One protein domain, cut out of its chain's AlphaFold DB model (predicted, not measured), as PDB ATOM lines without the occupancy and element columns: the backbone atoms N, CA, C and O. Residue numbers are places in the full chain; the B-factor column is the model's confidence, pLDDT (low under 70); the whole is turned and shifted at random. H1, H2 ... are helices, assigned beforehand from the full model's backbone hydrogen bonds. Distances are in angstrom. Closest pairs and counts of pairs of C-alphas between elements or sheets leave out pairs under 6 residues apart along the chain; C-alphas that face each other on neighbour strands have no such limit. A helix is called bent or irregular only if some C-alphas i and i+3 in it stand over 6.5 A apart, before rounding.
ATOM      1  N   GLU A  26     120.321 104.012 169.360       90.62
ATOM      2  CA  GLU A  26     121.514 104.102 170.201       90.62
ATOM      3  C   GLU A  26     122.289 105.387 169.903       90.62
ATOM      4  O   GLU A  26     122.726 106.071 170.828       90.62
ATOM      5  N   GLU A  27     122.399 105.755 168.623       90.81
ATOM      6  CA  GLU A  27     123.020 107.011 168.197       90.81
ATOM      7  C   GLU A  27     122.197 108.233 168.621       90.81
ATOM      8  O   GLU A  27     122.771 109.267 168.952       90.81
ATOM      9  N   ALA A  28     120.866 108.121 168.656       90.56
ATOM     10  CA  ALA A  28     119.964 109.192 169.077       90.56
ATOM     11  C   ALA A  28     119.952 109.419 170.604       90.56
ATOM     12  O   ALA A  28     119.761 110.549 171.057       90.56
ATOM     13  N   ALA A  29     120.176 108.373 171.405       88.94
ATOM     14  CA  ALA A  29     120.136 108.422 172.870       88.94
ATOM     15  C   ALA A  29     120.962 109.561 173.520       88.94
ATOM     16  O   ALA A  29     120.407 110.272 174.361       88.94
ATOM     17  N   PRO A  30     122.240 109.809 173.155       90.50
ATOM     18  CA  PRO A  30     123.017 110.903 173.745       90.50
ATOM     19  C   PRO A  30     122.456 112.299 173.435       90.50
ATOM     20  O   PRO A  30     122.653 113.220 174.228       90.50
ATOM     21  N   TYR A  31     121.729 112.475 172.326       88.62
ATOM     22  CA  TYR A  31     121.144 113.768 171.952       88.62
ATOM     23  C   TYR A  31     119.910 114.128 172.782       88.62
ATOM     24  O   TYR A  31     119.583 115.307 172.896       88.62
ATOM     25  N   LEU A  32     119.251 113.156 173.421       89.31
ATOM     26  CA  LEU A  32     118.085 113.423 174.274       89.31
ATOM     27  C   LEU A  32     118.418 114.314 175.478       89.31
ATOM     28  O   LEU A  32     117.548 115.024 175.973       89.31
ATOM     29  N   GLN A  33     119.682 114.348 175.908       88.81
ATOM     30  CA  GLN A  33     120.144 115.256 176.965       88.81
ATOM     31  C   GLN A  33     119.991 116.735 176.577       88.81
ATOM     32  O   GLN A  33     119.773 117.582 177.436       88.81
ATOM     33  N   ALA A  34     120.081 117.040 175.280       86.75
ATOM     34  CA  ALA A  34     119.934 118.390 174.746       86.75
ATOM     35  C   ALA A  34     118.465 118.818 174.576       86.75
ATOM     36  O   ALA A  34     118.200 120.014 174.453       86.75
ATOM     37  N   VAL A  35     117.522 117.866 174.581       88.38
ATOM     38  CA  VAL A  35     116.081 118.096 174.390       88.38
ATOM     39  C   VAL A  35     115.262 117.429 175.506       88.38
ATOM     40  O   VAL A  35     114.642 116.384 175.301       88.38
ATOM     41  N   PRO A  36     115.219 118.028 176.710       87.50
ATOM     42  CA  PRO A  36     114.489 117.461 177.839       87.50
ATOM     43  C   PRO A  36     113.013 117.193 177.515       87.50
ATOM     44  O   PRO A  36     112.377 117.939 176.768       87.50
ATOM     45  N   HIS A  37     112.454 116.143 178.124       90.31
ATOM     46  CA  HIS A  37     111.061 115.688 177.965       90.31
ATOM     47  C   HIS A  37     110.694 115.097 176.595       90.31
ATOM     48  O   HIS A  37     109.555 114.660 176.413       90.31
ATOM     49  N   TRP A  38     111.633 115.041 175.651       92.38
ATOM     50  CA  TRP A  38     111.475 114.275 174.422       92.38
ATOM     51  C   TRP A  38     111.938 112.831 174.620       92.38
ATOM     52  O   TRP A  38     112.918 112.562 175.312       92.38
ATOM     53  N   ALA A  39     111.236 111.896 173.989       91.94
ATOM     54  CA  ALA A  39     111.566 110.476 173.991       91.94
ATOM     55  C   ALA A  39     111.528 109.915 172.569       91.94
ATOM     56  O   ALA A  39     110.640 110.262 171.791       91.94
ATOM     57  N   VAL A  40     112.467 109.030 172.236       92.19
ATOM     58  CA  VAL A  40     112.464 108.293 170.965       92.19
ATOM     59  C   VAL A  40     111.393 107.198 171.014       92.19
ATOM     60  O   VAL A  40     111.195 106.555 172.045       92.19
ATOM     61  N   ASP A  41     110.680 106.991 169.911       90.94
ATOM     62  CA  ASP A  41     109.698 105.922 169.781       90.94
ATOM     63  C   ASP A  41     110.340 104.528 169.749       90.94
ATOM     64  O   ASP A  41     111.548 104.366 169.589       90.94
ATOM     65  N   GLU A  42     109.522 103.487 169.902       88.75
ATOM     66  CA  GLU A  42     110.029 102.111 169.920       88.75
ATOM     67  C   GLU A  42     110.767 101.749 168.631       88.75
ATOM     68  O   GLU A  42     111.800 101.086 168.696       88.75
ATOM     69  N   ALA A  43     110.288 102.251 167.486       88.94
ATOM     70  CA  ALA A  43     110.894 102.016 166.183       88.94
ATOM     71  C   ALA A  43     112.177 102.830 165.934       88.94
ATOM     72  O   ALA A  43     112.836 102.592 164.922       88.94
ATOM     73  N   GLY A  44     112.536 103.787 166.799       89.06
ATOM     74  CA  GLY A  44     113.733 104.616 166.625       89.06
ATOM     75  C   GLY A  44     113.634 105.658 165.505       89.06
ATOM     76  O   GLY A  44     114.652 106.187 165.077       89.06
ATOM     77  N   LYS A  45     112.433 105.927 164.987       89.81
ATOM     78  CA  LYS A  45     112.202 106.758 163.792       89.81
ATOM     79  C   LYS A  45     111.580 108.111 164.102       89.81
ATOM     80  O   LYS A  45     111.497 108.955 163.209       89.81
ATOM     81  N   LYS A  46     111.077 108.313 165.319       91.94
ATOM     82  CA  LYS A  46     110.384 109.537 165.731       91.94
ATOM     83  C   LYS A  46     110.729 109.879 167.171       91.94
ATOM     84  O   LYS A  46     110.960 108.991 167.982       91.94
ATOM     85  N   ILE A  47     110.674 111.163 167.499       92.75
ATOM     86  CA  ILE A  47     110.648 111.631 168.885       92.75
ATOM     87  C   ILE A  47     109.247 112.122 169.244       92.75
ATOM     88  O   ILE A  47     108.497 112.584 168.382       92.75
ATOM     89  N   LYS A  48     108.881 111.999 170.517       92.25
ATOM     90  CA  LYS A  48     107.579 112.392 171.062       92.25
ATOM     91  C   LYS A  48     107.794 113.163 172.355       92.25
ATOM     92  O   LYS A  48     108.636 112.775 173.162       92.25
ATOM     93  N   ARG A  49     106.995 114.202 172.573       91.88
ATOM     94  CA  ARG A  49     106.884 114.905 173.852       91.88
ATOM     95  C   ARG A  49     105.412 115.061 174.186       91.88
ATOM     96  O   ARG A  49     104.630 115.501 173.348       91.88
ATOM     97  N   THR A  50     105.050 114.689 175.405       89.62
ATOM     98  CA  THR A  50     103.686 114.841 175.912       89.62
ATOM     99  C   THR A  50     103.609 116.109 176.748       89.62
ATOM    100  O   THR A  50     104.461 116.347 177.602       89.62
ATOM    101  N   PHE A  51     102.570 116.903 176.512       88.94
ATOM    102  CA  PHE A  51     102.254 118.086 177.296       88.94
ATOM    103  C   PHE A  51     100.940 117.834 178.035       88.94
ATOM    104  O   PHE A  51      99.920 117.553 177.411       88.94
ATOM    105  N   SER A  52     100.971 117.918 179.362       87.88
ATOM    106  CA  SER A  52      99.780 117.811 180.205       87.88
ATOM    107  C   SER A  52      99.394 119.198 180.694       87.88
ATOM    108  O   SER A  52     100.225 119.913 181.250       87.88
ATOM    109  N   THR A  53      98.140 119.580 180.475       87.75
ATOM    110  CA  THR A  53      97.586 120.867 180.901       87.75
ATOM    111  C   THR A  53      96.303 120.634 181.690       87.75
ATOM    112  O   THR A  53      95.603 119.645 181.478       87.75
ATOM    113  N   ASN A  54      96.009 121.534 182.625       90.06
ATOM    114  CA  ASN A  54      94.831 121.429 183.488       90.06
ATOM    115  C   ASN A  54      93.574 122.056 182.872       90.06
ATOM    116  O   ASN A  54      92.500 121.950 183.456       90.06
ATOM    117  N   ASP A  55      93.708 122.724 181.727       90.31
ATOM    118  CA  ASP A  55      92.620 123.436 181.074       90.31
ATOM    119  C   ASP A  55      92.771 123.376 179.551       90.31
ATOM    120  O   ASP A  55      93.880 123.426 179.012       90.31
ATOM    121  N   PHE A  56      91.641 123.290 178.850       87.50
ATOM    122  CA  PHE A  56      91.614 123.176 177.395       87.50
ATOM    123  C   PHE A  56      92.196 124.414 176.697       87.50
ATOM    124  O   PHE A  56      92.904 124.273 175.701       87.50
ATOM    125  N   ILE A  57      91.980 125.619 177.233       89.88
ATOM    126  CA  ILE A  57      92.545 126.862 176.688       89.88
ATOM    127  C   ILE A  57      94.071 126.882 176.834       89.88
ATOM    128  O   ILE A  57      94.763 127.485 176.017       89.88
ATOM    129  N   LEU A  58      94.623 126.228 177.859       87.12
ATOM    130  CA  LEU A  58      96.072 126.050 177.975       87.12
ATOM    131  C   LEU A  58      96.584 125.010 176.976       87.12
ATOM    132  O   LEU A  58      97.653 125.209 176.404       87.12
ATOM    133  N   ALA A  59      95.822 123.939 176.729       87.19
ATOM    134  CA  ALA A  59      96.168 122.929 175.729       87.19
ATOM    135  C   ALA A  59      96.253 123.516 174.312       87.19
ATOM    136  O   ALA A  59      97.165 123.175 173.559       87.19
ATOM    137  N   THR A  60      95.336 124.415 173.944       86.69
ATOM    138  CA  THR A  60      95.326 125.017 172.603       86.69
ATOM    139  C   THR A  60      96.481 125.978 172.366       86.69
ATOM    140  O   THR A  60      96.886 126.115 171.222       86.69
ATOM    141  N   LYS A  61      97.031 126.593 173.421       86.81
ATOM    142  CA  LYS A  61      98.150 127.548 173.345       86.81
ATOM    143  C   LYS A  61      99.533 126.896 173.294       86.81
ATOM    144  O   LYS A  61     100.538 127.604 173.257       86.81
ATOM    145  N   ILE A  62      99.622 125.565 173.335       82.94
ATOM    146  CA  ILE A  62     100.910 124.854 173.257       82.94
ATOM    147  C   ILE A  62     101.624 125.140 171.926       82.94
ATOM    148  O   ILE A  62     102.850 125.089 171.878       82.94
ATOM    149  N   ASP A  63     100.890 125.503 170.872       74.06
ATOM    150  CA  ASP A  63     101.444 125.937 169.585       74.06
ATOM    151  C   ASP A  63     102.386 127.148 169.711       74.06
ATOM    152  O   ASP A  63     103.336 127.265 168.949       74.06
ATOM    153  N   THR A  64     102.172 128.013 170.705       72.94
ATOM    154  CA  THR A  64     103.037 129.176 170.967       72.94
ATOM    155  C   THR A  64     104.300 128.846 171.774       72.94
ATOM    156  O   THR A  64     105.116 129.732 172.024       72.94
ATOM    157  N   LEU A  65     104.468 127.588 172.201       62.81
ATOM    158  CA  LEU A  65     105.597 127.110 173.015       62.81
ATOM    159  C   LEU A  65     106.640 126.304 172.219       62.81
ATOM    160  O   LEU A  65     107.590 125.797 172.825       62.81
TER     161      LEU A  65
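AT A GLANCE: This is residues 26 to 65 of the 66 residues of the protein "4a-hydroxytetrahydrobiopterin dehydratase" of Candidatus Roizmanbacteria bacterium CG10_big_fil_rev_8_21_14_0_10_45_7 (UniProt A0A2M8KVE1). Two short helices sit at the two ends of an elongated, open model, H2 at one end and H1 at the other, and a long link without a named element joins them. Within that link the backbone folds back in a small loop, residues 39 to 40 pairing antiparallel with residues 47 to 48, before residues 49 to 55 run out to H2. The printed part has 40 residues with two named helices, H1 then H2, and no named strand; the class is all helix, with 19 of the 40 residues in named elements, under half. The whole is only just loose, close to extended, with a radius of gyration of the C-alphas of 12.9 A and spans of 37 by 20 by 15 A.

IN THESE COORDINATES: H2, the longest helix by residues, holds residues 56 to 65 and measures 15.2 A from C-alpha 56 at (91.614, 123.176, 177.395) to C-alpha 65 at (105.597, 127.110, 173.015). H1 holds residues 26 to 34 and measures 15.1 A, with C-alpha 26 at (121.514, 104.102, 170.201). Both are only just irregular: C-alphas 60 and 63 in H2 are 6.9 A apart, and C-alphas 27 and 30 in H1 are 6.8 A apart.

HOW THE PARTS SIT: H2 and H1 are apart, with no C-alpha of the one within 8 A of the other. In H2, 1 of 6 O i to N i+4 pairs is within hydrogen-bond range, beside 5 of 7 O i to N i+3 pairs; in H1 the counts are 0 of 5 and 4 of 6.

THE WHOLE: The two C-alphas farthest apart, those of Glu 26 and Ile 57, are 37.4 A apart. The link from H1 to H2, residues 35 to 55, is long, and the printed part has no cut. The mean pLDDT of the printed part is 87.9, and residue 65 is under 70.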